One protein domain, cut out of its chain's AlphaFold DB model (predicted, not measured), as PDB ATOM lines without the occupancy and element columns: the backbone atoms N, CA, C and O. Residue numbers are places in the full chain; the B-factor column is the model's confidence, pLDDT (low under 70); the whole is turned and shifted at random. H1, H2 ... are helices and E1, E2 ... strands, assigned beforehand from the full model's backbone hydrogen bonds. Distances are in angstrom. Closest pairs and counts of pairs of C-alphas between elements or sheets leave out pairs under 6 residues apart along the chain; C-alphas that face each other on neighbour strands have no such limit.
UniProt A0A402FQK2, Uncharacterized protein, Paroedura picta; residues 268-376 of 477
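Overview. This is residues 268 to 376 of the 477 residues of an uncharacterized protein of Paroedura picta (UniProt A0A402FQK2). An open, two-pronged fork: H1, packed on H2 at its last-residue end, and the long H3 both reach out to free ends, while the small hairpin E1-E2 sits at the opposite end. The printed part has 109 residues, ordered H1, E1, E2, H2, H3; the two-stranded sheet E1 - E2 is antiparallel. It is mostly helix and extended, radius of gyration of the C-alphas 20.6 A, spanning 73 by 30 by 20 A.

Along the chain. H1, residues 268 to 288, begins at C-alpha (243.120, 249.662, 230.561) and measures 29.7 A. E1 is residues 298 to 301, E2 304 to 308. H2, residues 321 to 334, measures 21.0 A. H3, residues 345 to 376, measures 47.4 A and ends at C-alpha (238.308, 266.952, 201.394).

Arrangement. H1 and H2 touch, closest at the C-alphas of Phe 288 and Ala 327, 5.1 A. They run opposite ways at a shallow tilt of 34 degrees, only just short of steep. H2 and H3 are close but not clearly touching, closest at the C-alphas of Cys 332 and Leu 346, 7.7 A. H1 and H3 are apart. In the hairpin E1 and E2, N 299 and O 307 are within hydrogen-bond range, 2.9 A. Every O i to N i+4 pair is within range in H1 and H3; in H2, 7 of 10.

Size, cuts and confidence. The C-alphas of Ile 314 and Arg 376, the two farthest apart, are 73.5 A apart. The printed part has no cut; the link E2 to H2 is long. Residues 289 to 329, 339, 341 and 343 have pLDDT under 70.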
ATOM      1  N   ARG A 268     242.863 251.042 230.111       78.75
ATOM      2  CA  ARG A 268     243.120 249.662 230.561       78.75
ATOM      3  C   ARG A 268     242.088 249.174 231.572       78.75
ATOM      4  O   ARG A 268     241.693 248.012 231.531       78.75
ATOM      5  N   GLN A 269     241.662 250.042 232.487       80.56
ATOM      6  CA  GLN A 269     240.645 249.693 233.477       80.56
ATOM      7  C   GLN A 269     239.280 249.457 232.809       80.56
ATOM      8  O   GLN A 269     238.602 248.486 233.129       80.56
ATOM      9  N   VAL A 270     238.902 250.291 231.840       82.69
ATOM     10  CA  VAL A 270     237.658 250.148 231.071       82.69
ATOM     11  C   VAL A 270     237.698 248.919 230.163       82.69
ATOM     12  O   VAL A 270     236.696 248.219 230.082       82.69
ATOM     13  N   GLU A 271     238.825 248.608 229.520       84.19
ATOM     14  CA  GLU A 271     238.991 247.379 228.733       84.19
ATOM     15  C   GLU A 271     238.843 246.127 229.602       84.19
ATOM     16  O   GLU A 271     238.145 245.189 229.217       84.19
ATOM     17  N   GLN A 272     239.446 246.117 230.796       83.12
ATOM     18  CA  GLN A 272     239.314 245.006 231.743       83.12
ATOM     19  C   GLN A 272     237.868 244.829 232.217       83.12
ATOM     20  O   GLN A 272     237.361 243.707 232.210       83.12
ATOM     21  N   GLU A 273     237.188 245.921 232.573       82.06
ATOM     22  CA  GLU A 273     235.772 245.898 232.959       82.06
ATOM     23  C   GLU A 273     234.875 245.472 231.787       82.06
ATOM     24  O   GLU A 273     234.000 244.627 231.957       82.06
ATOM     25  N   ALA A 274     235.118 245.974 230.572       83.62
ATOM     26  CA  ALA A 274     234.362 245.605 229.376       83.62
ATOM     27  C   ALA A 274     234.546 244.125 229.014       83.62
ATOM     28  O   ALA A 274     233.566 243.444 228.704       83.62
ATOM     29  N   GLN A 275     235.772 243.602 229.097       82.69
ATOM     30  CA  GLN A 275     236.055 242.185 228.880       82.69
ATOM     31  C   GLN A 275     235.428 241.322 229.984       82.69
ATOM     32  O   GLN A 275     234.856 240.269 229.699       82.69
ATOM     33  N   GLY A 276     235.482 241.779 231.239       86.62
ATOM     34  CA  GLY A 276     234.808 241.149 232.373       86.62
ATOM     35  C   GLY A 276     233.299 241.056 232.157       86.62
ATOM     36  O   GLY A 276     232.725 239.973 232.296       86.62
ATOM     37  N   LEU A 277     232.681 242.159 231.728       83.62
ATOM     38  CA  LEU A 277     231.258 242.239 231.417       83.62
ATOM     39  C   LEU A 277     230.894 241.346 230.227       83.62
ATOM     40  O   LEU A 277     229.902 240.630 230.292       83.62
ATOM     41  N   HIS A 278     231.702 241.328 229.164       80.12
ATOM     42  CA  HIS A 278     231.485 240.460 228.004       80.12
ATOM     43  C   HIS A 278     231.505 238.979 228.399       80.12
ATOM     44  O   HIS A 278     230.546 238.254 228.137       80.12
ATOM     45  N   ASN A 279     232.541 238.557 229.127       83.00
ATOM     46  CA  ASN A 279     232.669 237.193 229.643       83.00
ATOM     47  C   ASN A 279     231.540 236.846 230.628       83.00
ATOM     48  O   ASN A 279     231.167 235.684 230.797       83.00
ATOM     49  N   GLN A 280     231.018 237.837 231.352       81.31
ATOM     50  CA  GLN A 280     229.887 237.657 232.247       81.31
ATOM     51  C   GLN A 280     228.579 237.491 231.463       81.31
ATOM     52  O   GLN A 280     227.902 236.492 231.672       81.31
ATOM     53  N   VAL A 281     228.277 238.367 230.504       78.56
ATOM     54  CA  VAL A 281     227.109 238.260 229.614       78.56
ATOM     55  C   VAL A 281     227.120 236.940 228.846       78.56
ATOM     56  O   VAL A 281     226.091 236.278 228.742       78.56
ATOM     57  N   GLU A 282     228.274 236.498 228.347       77.69
ATOM     58  CA  GLU A 282     228.386 235.210 227.661       77.69
ATOM     59  C   GLU A 282     228.056 234.038 228.601       77.69
ATOM     60  O   GLU A 282     227.252 233.167 228.256       77.69
ATOM     61  N   ARG A 283     228.585 234.050 229.835       77.00
ATOM     62  CA  ARG A 283     228.222 233.069 230.876       77.00
ATOM     63  C   ARG A 283     226.734 233.122 231.226       77.00
ATOM     64  O   ARG A 283     226.125 232.077 231.440       77.00
ATOM     65  N   GLU A 284     226.146 234.308 231.280       75.56
ATOM     66  CA  GLU A 284     224.731 234.521 231.584       75.56
ATOM     67  C   GLU A 284     223.817 233.975 230.501       75.56
ATOM     68  O   GLU A 284     222.871 233.258 230.812       75.56
ATOM     69  N   VAL A 285     224.134 234.234 229.232       80.00
ATOM     70  CA  VAL A 285     223.411 233.674 228.085       80.00
ATOM     71  C   VAL A 285     223.460 232.145 228.115       80.00
ATOM     72  O   VAL A 285     222.441 231.496 227.873       80.00
ATOM     73  N   GLN A 286     224.606 231.553 228.469       75.12
ATOM     74  CA  GLN A 286     224.723 230.100 228.628       75.12
ATOM     75  C   GLN A 286     223.901 229.564 229.810       75.12
ATOM     76  O   GLN A 286     223.295 228.503 229.699       75.12
ATOM     77  N   GLN A 287     223.820 230.293 230.924       71.38
ATOM     78  CA  GLN A 287     222.996 229.900 232.074       71.38
ATOM     79  C   GLN A 287     221.497 230.097 231.822       71.38
ATOM     80  O   GLN A 287     220.694 229.286 232.275       71.38
ATOM     81  N   PHE A 288     221.111 231.126 231.066       71.69
ATOM     82  CA  PHE A 288     219.720 231.388 230.697       71.69
ATOM     83  C   PHE A 288     219.145 230.258 229.837       71.69
ATOM     84  O   PHE A 288     217.977 229.909 229.985       71.69
ATOM     85  N   ARG A 289     219.981 229.607 229.011       69.88
ATOM     86  CA  ARG A 289     219.606 228.374 228.293       69.88
ATOM     87  C   ARG A 289     219.210 227.222 229.226       69.88
ATOM     88  O   ARG A 289     218.497 226.327 228.786       69.88
ATOM     89  N   GLY A 290     219.670 227.228 230.478       64.75
ATOM     90  CA  GLY A 290     219.386 226.197 231.479       64.75
ATOM     91  C   GLY A 290     218.199 226.498 232.400       64.75
ATOM     92  O   GLY A 290     217.901 225.671 233.256       64.75
ATOM     93  N   ILE A 291     217.532 227.654 232.261       66.62
ATOM     94  CA  ILE A 291     216.321 227.969 233.032       66.62
ATOM     95  C   ILE A 291     215.165 227.115 232.513       66.62
ATOM     96  O   ILE A 291     214.756 227.248 231.358       66.62
ATOM     97  N   ALA A 292     214.592 226.268 233.363       63.84
ATOM     98  CA  ALA A 292     213.382 225.547 233.035       63.84
ATOM     99  C   ALA A 292     212.172 226.496 233.098       63.84
ATOM    100  O   ALA A 292     211.930 227.233 234.056       63.84
ATOM    101  N   LEU A 293     211.338 226.437 232.061       64.06
ATOM    102  CA  LEU A 293     210.093 227.205 231.955       64.06
ATOM    103  C   LEU A 293     209.194 227.194 233.219       64.06
ATOM    104  O   LEU A 293     208.615 228.243 233.511       64.06
ATOM    105  N   PRO A 294     209.077 226.104 234.013       62.91
ATOM    106  CA  PRO A 294     208.249 226.087 235.223       62.91
ATOM    107  C   PRO A 294     208.641 227.105 236.308       62.91
ATOM    108  O   PRO A 294     207.791 227.457 237.129       62.91
ATOM    109  N   CYS A 295     209.881 227.606 236.322       60.59
ATOM    110  CA  CYS A 295     210.307 228.630 237.281       60.59
ATOM    111  C   CYS A 295     209.891 230.054 236.887       60.59
ATOM    112  O   CYS A 295     209.809 230.927 237.751       60.59
ATOM    113  N   LEU A 296     209.562 230.282 235.612       67.25
ATOM    114  CA  LEU A 296     209.073 231.566 235.096       67.25
ATOM    115  C   LEU A 296     207.539 231.681 235.154       67.25
ATOM    116  O   LEU A 296     206.992 232.781 235.079       67.25
ATOM    117  N   VAL A 297     206.836 230.558 235.319       65.69
ATOM    118  CA  VAL A 297     205.371 230.506 235.407       65.69
ATOM    119  C   VAL A 297     204.938 230.706 236.861       65.69
ATOM    120  O   VAL A 297     205.353 229.954 237.736       65.69
ATOM    121  N   ARG A 298     204.079 231.694 237.140       64.38
ATOM    122  CA  ARG A 298     203.498 231.942 238.477       64.38
ATOM    123  C   ARG A 298     202.007 231.611 238.508       64.38
ATOM    124  O   ARG A 298     201.337 231.689 237.482       64.38
ATOM    125  N   ARG A 299     201.497 231.225 239.680       66.00
ATOM    126  CA  ARG A 299     200.083 230.897 239.922       66.00
ATOM    127  C   ARG A 299     199.520 231.833 240.994       66.00
ATOM    128  O   ARG A 299     200.180 232.101 241.999       66.00
ATOM    129  N   ASP A 300     198.309 232.330 240.761       65.81
ATOM    130  CA  ASP A 300     197.562 233.131 241.731       65.81
ATOM    131  C   ASP A 300     196.870 232.198 242.737       65.81
ATOM    132  O   ASP A 300     196.129 231.294 242.343       65.81
ATOM    133  N   LEU A 301     197.119 232.404 244.031       62.19
ATOM    134  CA  LEU A 301     196.417 231.722 245.119       62.19
ATOM    135  C   LEU A 301     195.572 232.746 245.889       62.19
ATOM    136  O   LEU A 301     196.056 233.841 246.181       62.19
ATOM    137  N   PRO A 302     194.316 232.426 246.236       52.44
ATOM    138  CA  PRO A 302     193.463 233.362 246.950       52.44
ATOM    139  C   PRO A 302     193.969 233.541 248.390       52.44
ATOM    140  O   PRO A 302     194.006 232.588 249.164       52.44
ATOM    141  N   GLY A 303     194.365 234.770 248.741       64.44
ATOM    142  CA  GLY A 303     194.719 235.176 250.110       64.44
ATOM    143  C   GLY A 303     196.211 235.360 250.422       64.44
ATOM    144  O   GLY A 303     196.522 235.901 251.477       64.44
ATOM    145  N   THR A 304     197.139 235.012 249.519       58.38
ATOM    146  CA  THR A 304     198.578 235.351 249.650       58.38
ATOM    147  C   THR A 304     199.256 235.529 248.283       58.38
ATOM    148  O   THR A 304     198.751 235.062 247.268       58.38
ATOM    149  N   GLN A 305     200.385 236.253 248.275       66.25
ATOM    150  CA  GLN A 305     201.166 236.735 247.118       66.25
ATOM    151  C   GLN A 305     201.425 235.679 246.015       66.25
ATOM    152  O   GLN A 305     201.589 234.505 246.320       66.25
ATOM    153  N   ARG A 306     201.512 236.104 244.736       64.69
ATOM    154  CA  ARG A 306     201.786 235.253 243.548       64.69
ATOM    155  C   ARG A 306     202.999 234.339 243.736       64.69
ATOM    156  O   ARG A 306     204.127 234.833 243.777       64.69
ATOM    157  N   ILE A 307     202.768 233.026 243.729       62.69
ATOM    158  CA  ILE A 307     203.800 232.011 243.980       62.69
ATOM    159  C   ILE A 307     204.249 231.380 242.647       62.69
ATOM    160  O   ILE A 307     203.402 231.018 241.822       62.69
ATOM    161  N   PRO A 308     205.562 231.248 242.379       65.25
ATOM    162  CA  PRO A 308     206.079 230.460 241.259       65.25
ATOM    163  C   PRO A 308     205.544 229.023 241.257       65.25
ATOM    164  O   PRO A 308     205.492 228.360 242.288       65.25
ATOM    165  N   ALA A 309     205.168 228.506 240.086       61.66
ATOM    166  CA  ALA A 309     204.547 227.191 239.946       61.66
ATOM    167  C   ALA A 309     205.452 226.058 240.457       61.66
ATOM    168  O   ALA A 309     204.953 225.084 241.017       61.66
ATOM    169  N   HIS A 310     206.776 226.205 240.330       60.56
ATOM    170  CA  HIS A 310     207.740 225.244 240.871       60.56
ATOM    171  C   HIS A 310     207.725 225.166 242.410       60.56
ATOM    172  O   HIS A 310     207.950 224.093 242.961       60.56
ATOM    173  N   GLU A 311     207.395 226.255 243.114       59.22
ATOM    174  CA  GLU A 311     207.274 226.252 244.577       59.22
ATOM    175  C   GLU A 311     205.984 225.565 245.043       59.22
ATOM    176  O   GLU A 311     205.934 225.066 246.161       59.22
ATOM    177  N   LEU A 312     204.952 225.478 244.202       58.50
ATOM    178  CA  LEU A 312     203.702 224.765 244.505       58.50
ATOM    179  C   LEU A 312     203.740 223.282 244.106       58.50
ATOM    180  O   LEU A 312     202.793 222.542 244.364       58.50
ATOM    181  N   SER A 313     204.828 222.840 243.474       53.47
ATOM    182  CA  SER A 313     205.011 221.457 243.046       53.47
ATOM    183  C   SER A 313     205.375 220.557 244.226       53.47
ATOM    184  O   SER A 313     206.289 220.852 244.989       53.47
ATOM    185  N   ILE A 314     204.721 219.401 244.344       47.22
ATOM    186  CA  ILE A 314     205.041 218.341 245.321       47.22
ATOM    187  C   ILE A 314     206.434 217.708 245.115       47.22
ATOM    188  O   ILE A 314     206.908 216.966 245.970       47.22
ATOM    189  N   HIS A 315     207.155 218.063 244.043       43.62
ATOM    190  CA  HIS A 315     208.546 217.661 243.791       43.62
ATOM    191  C   HIS A 315     209.606 218.532 244.503       43.62
ATOM    192  O   HIS A 315     210.746 218.612 244.042       43.62
ATOM    193  N   ARG A 316     209.287 219.139 245.657       44.56
ATOM    194  CA  ARG A 316     210.228 219.944 246.477       44.56
ATOM    195  C   ARG A 316     211.491 219.198 246.954       44.56
ATOM    196  O   ARG A 316     212.371 219.817 247.541       44.56
ATOM    197  N   LEU A 317     211.604 217.893 246.699       42.16
ATOM    198  CA  LEU A 317     212.776 217.077 247.036       42.16
ATOM    199  C   LEU A 317     213.818 216.963 245.907       42.16
ATOM    200  O   LEU A 317     214.895 216.428 246.150       42.16
ATOM    201  N   ASN A 318     213.565 217.516 244.712       42.75
ATOM    202  CA  ASN A 318     214.602 217.661 243.687       42.75
ATOM    203  C   ASN A 318     215.240 219.057 243.748       42.75
ATOM    204  O   ASN A 318     214.609 220.088 243.533       42.75
ATOM    205  N   ARG A 319     216.535 219.065 244.059       44.28
ATOM    206  CA  ARG A 319     217.426 220.210 244.303       44.28
ATOM    207  C   ARG A 319     217.746 221.045 243.039       44.28
ATOM    208  O   ARG A 319     218.906 221.368 242.808       44.28
ATOM    209  N   THR A 320     216.771 221.399 242.198       48.09
ATOM    210  CA  THR A 320     217.025 222.080 240.902       48.09
ATOM    211  C   THR A 320     216.682 223.576 240.851       48.09
ATOM    212  O   THR A 320     217.129 224.263 239.940       48.09
ATOM    213  N   ALA A 321     216.011 224.140 241.860       52.38
ATOM    214  CA  ALA A 321     215.657 225.570 241.899       52.38
ATOM    215  C   ALA A 321     216.819 226.616 241.955       52.38
ATOM    216  O   ALA A 321     216.587 227.757 241.556       52.38
ATOM    217  N   PRO A 322     218.069 226.328 242.395       54.75
ATOM    218  CA  PRO A 322     219.106 227.371 242.497       54.75
ATOM    219  C   PRO A 322     219.684 227.864 241.160       54.75
ATOM    220  O   PRO A 322     220.172 228.991 241.084       54.75
ATOM    221  N   ALA A 323     219.694 227.025 240.117       56.38
ATOM    222  CA  ALA A 323     220.351 227.351 238.845       56.38
ATOM    223  C   ALA A 323     219.551 228.372 238.022       56.38
ATOM    224  O   ALA A 323     220.118 229.222 237.337       56.38
ATOM    225  N   GLU A 324     218.230 228.320 238.144       54.16
ATOM    226  CA  GLU A 324     217.309 229.060 237.290       54.16
ATOM    227  C   GLU A 324     217.126 230.509 237.752       54.16
ATOM    228  O   GLU A 324     217.158 231.447 236.956       54.16
ATOM    229  N   TYR A 325     217.059 230.713 239.071       62.22
ATOM    230  CA  TYR A 325     217.077 232.044 239.678       62.22
ATOM    231  C   TYR A 325     218.427 232.758 239.478       62.22
ATOM    232  O   TYR A 325     218.474 233.979 239.328       62.22
ATOM    233  N   ARG A 326     219.535 232.002 239.410       65.06
ATOM    234  CA  ARG A 326     220.884 232.552 239.193       65.06
ATOM    235  C   ARG A 326     221.019 233.224 237.826       65.06
ATOM    236  O   ARG A 326     221.561 234.320 237.749       65.06
ATOM    237  N   ALA A 327     220.497 232.611 236.768       66.44
ATOM    238  CA  ALA A 327     220.549 233.185 235.426       66.44
ATOM    239  C   ALA A 327     219.740 234.494 235.315       66.44
ATOM    240  O   ALA A 327     220.205 235.452 234.701       66.44
ATOM    241  N   PHE A 328     218.579 234.578 235.975       69.38
ATOM    242  CA  PHE A 328     217.806 235.822 236.064       69.38
ATOM    243  C   PHE A 328     218.543 236.922 236.847       69.38
ATOM    244  O   PHE A 328     218.631 238.060 236.381       69.38
ATOM    245  N   ALA A 329     219.106 236.586 238.013       68.94
ATOM    246  CA  ALA A 329     219.863 237.535 238.833       68.94
ATOM    247  C   ALA A 329     221.086 238.086 238.088       68.94
ATOM    248  O   ALA A 329     221.407 239.269 238.196       68.94
ATOM    249  N   ASN A 330     221.733 237.240 237.292       74.88
ATOM    250  CA  ASN A 330     222.892 237.642 236.529       74.88
ATOM    251  C   ASN A 330     222.510 238.601 235.382       74.88
ATOM    252  O   ASN A 330     223.066 239.691 235.336       74.88
ATOM    253  N   VAL A 331     221.468 238.315 234.583       77.38
ATOM    254  CA  VAL A 331     220.979 239.257 233.544       77.38
ATOM    255  C   VAL A 331     220.608 240.623 234.136       77.38
ATOM    256  O   VAL A 331     220.859 241.665 233.524       77.38
ATOM    257  N   CYS A 332     220.033 240.636 235.343       75.94
ATOM    258  CA  CYS A 332     219.750 241.883 236.045       75.94
ATOM    259  C   CYS A 332     221.040 242.627 236.418       75.94
ATOM    260  O   CYS A 332     221.141 243.824 236.171       75.94
ATOM    261  N   ASN A 333     222.059 241.933 236.922       77.62
ATOM    262  CA  ASN A 333     223.353 242.546 237.220       77.62
ATOM    263  C   ASN A 333     224.076 243.041 235.951       77.62
ATOM    264  O   ASN A 333     224.544 244.178 235.933       77.62
ATOM    265  N   GLY A 334     224.112 242.251 234.873       78.06
ATOM    266  CA  GLY A 334     224.789 242.596 233.616       78.06
ATOM    267  C   GLY A 334     224.184 243.806 232.897       78.06
ATOM    268  O   GLY A 334     224.905 244.617 232.320       78.06
ATOM    269  N   ALA A 335     222.866 243.996 232.991       78.94
ATOM    270  CA  ALA A 335     222.187 245.183 232.465       78.94
ATOM    271  C   ALA A 335     222.056 246.328 233.478       78.94
ATOM    272  O   ALA A 335     221.364 247.316 233.204       78.94
ATOM    273  N   SER A 336     222.678 246.194 234.657       83.31
ATOM    274  CA  SER A 336     222.512 247.116 235.789       83.31
ATOM    275  C   SER A 336     221.035 247.379 236.131       83.31
ATOM    276  O   SER A 336     220.642 248.485 236.502       83.31
ATOM    277  N   PHE A 337     220.189 246.364 235.961       77.94
ATOM    278  CA  PHE A 337     218.776 246.393 236.297       77.94
ATOM    279  C   PHE A 337     218.588 246.071 237.790       77.94
ATOM    280  O   PHE A 337     218.993 245.000 238.247       77.94
ATOM    281  N   PRO A 338     217.966 246.960 238.583       80.00
ATOM    282  CA  PRO A 338     217.851 246.742 240.019       80.00
ATOM    283  C   PRO A 338     216.924 245.571 240.373       80.00
ATOM    284  O   PRO A 338     215.764 245.554 239.971       80.00
ATOM    285  N   LEU A 339     217.401 244.643 241.211       67.31
ATOM    286  CA  LEU A 339     216.660 243.435 241.623       67.31
ATOM    287  C   LEU A 339     215.371 243.717 242.416       67.31
ATOM    288  O   LEU A 339     214.519 242.843 242.535       67.31
ATOM    289  N   TYR A 340     215.211 244.931 242.951       71.75
ATOM    290  CA  TYR A 340     213.983 245.362 243.626       71.75
ATOM    291  C   TYR A 340     212.872 245.795 242.652       71.75
ATOM    292  O   TYR A 340     211.756 246.075 243.088       71.75
ATOM    293  N   LYS A 341     213.155 245.894 241.344       67.94
ATOM    294  CA  LYS A 341     212.156 246.227 240.320       67.94
ATOM    295  C   LYS A 341     211.481 244.970 239.776       67.94
ATOM    296  O   LYS A 341     212.072 243.894 239.725       67.94
ATOM    297  N   ALA A 342     210.230 245.125 239.340       71.31
ATOM    298  CA  ALA A 342     209.453 244.027 238.778       71.31
ATOM    299  C   ALA A 342     210.133 243.456 237.510       71.31
ATOM    300  O   ALA A 342     210.510 244.244 236.637       71.31
ATOM    301  N   PRO A 343     210.265 242.122 237.368       67.88
ATOM    302  CA  PRO A 343     210.921 241.484 236.221       67.88
ATOM    303  C   PRO A 343     210.349 241.882 234.854       67.88
ATOM    304  O   PRO A 343     211.097 241.961 233.882       67.88
ATOM    305  N   GLU A 344     209.050 242.194 234.758       73.12
ATOM    306  CA  GLU A 344     208.437 242.685 233.513       73.12
ATOM    307  C   GLU A 344     209.025 244.015 233.001       73.12
ATOM    308  O   GLU A 344     208.966 244.291 231.804       73.12
ATOM    309  N   GLN A 345     209.653 244.818 233.868       76.75
ATOM    310  CA  GLN A 345     210.295 246.089 233.498       76.75
ATOM    311  C   GLN A 345     211.700 245.902 232.900       76.75
ATOM    312  O   GLN A 345     212.324 246.867 232.449       76.75
ATOM    313  N   LEU A 346     212.220 244.670 232.882       78.62
ATOM    314  CA  LEU A 346     213.537 244.367 232.331       78.62
ATOM    315  C   LEU A 346     213.574 244.609 230.817       78.62
ATOM    316  O   LEU A 346     214.521 245.201 230.310       78.62
ATOM    317  N   LEU A 347     212.525 244.217 230.086       80.62
ATOM    318  CA  LEU A 347     212.471 244.393 228.631       80.62
ATOM    319  C   LEU A 347     212.405 245.870 228.225       80.62
ATOM    320  O   LEU A 347     213.081 246.270 227.277       80.62
ATOM    321  N   SER A 348     211.652 246.694 228.957       80.81
ATOM    322  CA  SER A 348     211.618 248.143 228.734       80.81
ATOM    323  C   SER A 348     212.966 248.799 229.041       80.81
ATOM    324  O   SER A 348     213.426 249.630 228.263       80.81
ATOM    325  N   HIS A 349     213.651 248.381 230.112       83.25
ATOM    326  CA  HIS A 349     215.003 248.861 230.438       83.25
ATOM    327  C   HIS A 349     216.023 248.499 229.347       83.25
ATOM    328  O   HIS A 349     216.807 249.341 228.910       83.25
ATOM    329  N   MET A 350     215.962 247.269 228.832       83.94
ATOM    330  CA  MET A 350     216.807 246.823 227.720       83.94
ATOM    331  C   MET A 350     216.517 247.586 226.419       83.94
ATOM    332  O   MET A 350     217.438 247.883 225.654       83.94
ATOM    333  N   ALA A 351     215.252 247.932 226.159       85.06
ATOM    334  CA  ALA A 351     214.868 248.734 225.000       85.06
ATOM    335  C   ALA A 351     215.430 250.166 225.077       85.06
ATOM    336  O   ALA A 351     215.948 250.669 224.077       85.06
ATOM    337  N   GLU A 352     215.409 250.790 226.258       86.12
ATOM    338  CA  GLU A 352     216.007 252.115 226.475       86.12
ATOM    339  C   GLU A 352     217.533 252.094 226.325       86.12
ATOM    340  O   GLU A 352     218.102 252.944 225.635       86.12
ATOM    341  N   LEU A 353     218.211 251.073 226.859       86.06
ATOM    342  CA  LEU A 353     219.651 250.888 226.638       86.06
ATOM    343  C   LEU A 353     219.985 250.725 225.148       86.06
ATOM    344  O   LEU A 353     220.934 251.329 224.642       86.06
ATOM    345  N   LYS A 354     219.172 249.965 224.406       87.94
ATOM    346  CA  LYS A 354     219.340 249.796 222.955       87.94
ATOM    347  C   LYS A 354     219.140 251.110 222.194       87.94
ATOM    348  O   LYS A 354     219.878 251.384 221.246       87.94
ATOM    349  N   LYS A 355     218.186 251.943 222.618       87.19
ATOM    350  CA  LYS A 355     217.956 253.285 222.065       87.19
ATOM    351  C   LYS A 355     219.144 254.214 222.327       87.19
ATOM    352  O   LYS A 355     219.600 254.883 221.399       87.19
ATOM    353  N   ALA A 356     219.695 254.204 223.541       86.12
ATOM    354  CA  ALA A 356     220.898 254.965 223.882       86.12
ATOM    355  C   ALA A 356     222.101 254.550 223.015       86.12
ATOM    356  O   ALA A 356     222.808 255.401 222.470       86.12
ATOM    357  N   LEU A 357     222.281 253.246 222.798       85.81
ATOM    358  CA  LEU A 357     223.354 252.704 221.963       85.81
ATOM    359  C   LEU A 357     223.228 253.145 220.493       85.81
ATOM    360  O   LEU A 357     224.222 253.532 219.872       85.81
ATOM    361  N   LEU A 358     222.013 253.147 219.934       90.06
ATOM    362  CA  LEU A 358     221.759 253.672 218.587       90.06
ATOM    363  C   LEU A 358     222.075 255.174 218.480       90.06
ATOM    364  O   LEU A 358     222.674 255.596 217.491       90.06
ATOM    365  N   GLY A 359     221.740 255.963 219.508       87.50
ATOM    366  CA  GLY A 359     222.076 257.389 219.574       87.50
ATOM    367  C   GLY A 359     223.586 257.646 219.547       87.50
ATOM    368  O   GLY A 359     224.063 258.463 218.756       87.50
ATOM    369  N   LEU A 360     224.354 256.891 220.335       85.44
ATOM    370  CA  LEU A 360     225.818 256.988 220.360       85.44
ATOM    371  C   LEU A 360     226.447 256.612 219.009       85.44
ATOM    372  O   LEU A 360     227.345 257.305 218.526       85.44
ATOM    373  N   ARG A 361     225.939 255.567 218.341       90.19
ATOM    374  CA  ARG A 361     226.399 255.187 216.992       90.19
ATOM    375  C   ARG A 361     226.127 256.276 215.953       90.19
ATOM    376  O   ARG A 361     226.988 256.547 215.117       90.19
ATOM    377  N   ALA A 362     224.967 256.931 216.015       87.00
ATOM    378  CA  ALA A 362     224.635 258.033 215.112       87.00
ATOM    379  C   ALA A 362     225.566 259.246 215.305       87.00
ATOM    380  O   ALA A 362     226.019 259.838 214.322       87.00
ATOM    381  N   GLN A 363     225.904 259.583 216.556       84.25
ATOM    382  CA  GLN A 363     226.853 260.656 216.873       84.25
ATOM    383  C   GLN A 363     228.261 260.361 216.340       84.25
ATOM    384  O   GLN A 363     228.890 261.239 215.745       84.25
ATOM    385  N   LEU A 364     228.737 259.122 216.496       84.88
ATOM    386  CA  LEU A 364     230.032 258.694 215.964       84.88
ATOM    387  C   LEU A 364     230.089 258.850 214.434       84.88
ATOM    388  O   LEU A 364     231.033 259.436 213.900       84.88
ATOM    389  N   GLY A 365     229.039 258.411 213.733       87.62
ATOM    390  CA  GLY A 365     228.943 258.536 212.276       87.62
ATOM    391  C   GLY A 365     228.821 259.982 211.776       87.62
ATOM    392  O   GLY A 365     229.252 260.294 210.665       87.62
ATOM    393  N   LEU A 366     228.251 260.899 212.567       85.25
ATOM    394  CA  LEU A 366     228.254 262.330 212.239       85.25
ATOM    395  C   LEU A 366     229.677 262.898 212.303       85.25
ATOM    396  O   LEU A 366     230.121 263.526 211.345       85.25
ATOM    397  N   LYS A 367     230.418 262.614 213.383       82.06
ATOM    398  CA  LYS A 367     231.794 263.107 213.551       82.06
ATOM    399  C   LYS A 367     232.738 262.616 212.456       82.06
ATOM    400  O   LYS A 367     233.523 263.407 211.936       82.06
ATOM    401  N   GLN A 368     232.629 261.347 212.065       85.38
ATOM    402  CA  GLN A 368     233.419 260.787 210.964       85.38
ATOM    403  C   GLN A 368     233.144 261.505 209.632       85.38
ATOM    404  O   GLN A 368     234.079 261.826 208.901       85.38
ATOM    405  N   ARG A 369     231.877 261.839 209.341       87.19
ATOM    406  CA  ARG A 369     231.508 262.601 208.136       87.19
ATOM    407  C   ARG A 369     232.039 264.033 208.155       87.19
ATOM    408  O   ARG A 369     232.523 264.502 207.128       87.19
ATOM    409  N   THR A 370     231.982 264.716 209.299       81.56
ATOM    410  CA  THR A 370     232.527 266.075 209.444       81.56
ATOM    411  C   THR A 370     234.039 266.096 209.231       81.56
ATOM    412  O   THR A 370     234.525 266.934 208.475       81.56
ATOM    413  N   MET A 371     234.780 265.139 209.805       74.12
ATOM    414  CA  MET A 371     236.220 265.015 209.540       74.12
ATOM    415  C   MET A 371     236.510 264.765 208.059       74.12
ATOM    416  O   MET A 371     237.337 265.460 207.479       74.12
ATOM    417  N   GLY A 372     235.782 263.848 207.414       80.69
ATOM    418  CA  GLY A 372     235.955 263.585 205.982       80.69
ATOM    419  C   GLY A 372     235.570 264.764 205.075       80.69
ATOM    420  O   GLY A 372     236.025 264.840 203.938       80.69
ATOM    421  N   SER A 373     234.729 265.691 205.542       79.56
ATOM    422  CA  SER A 373     234.441 266.948 204.837       79.56
ATOM    423  C   SER A 373     235.596 267.940 204.956       79.56
ATOM    424  O   SER A 373     235.988 268.525 203.954       79.56
ATOM    425  N   LEU A 374     236.155 268.105 206.158       74.94
ATOM    426  CA  LEU A 374     237.294 268.998 206.397       74.94
ATOM    427  C   LEU A 374     238.543 268.528 205.646       74.94
ATOM    428  O   LEU A 374     239.256 269.336 205.063       74.94
ATOM    429  N   GLN A 375     238.769 267.216 205.604       77.19
ATOM    430  CA  GLN A 375     239.900 266.631 204.893       77.19
ATOM    431  C   GLN A 375     239.774 266.805 203.372       77.19
ATOM    432  O   GLN A 375     240.729 267.220 202.727       77.19
ATOM    433  N   ARG A 376     238.568 266.631 202.808       75.00
ATOM    434  CA  ARG A 376     238.308 266.952 201.394       75.00
ATOM    435  C   ARG A 376     238.429 268.442 201.088       75.00
ATOM    436  O   ARG A 376     238.891 268.774 200.009       75.00
TER     437      ARG A 376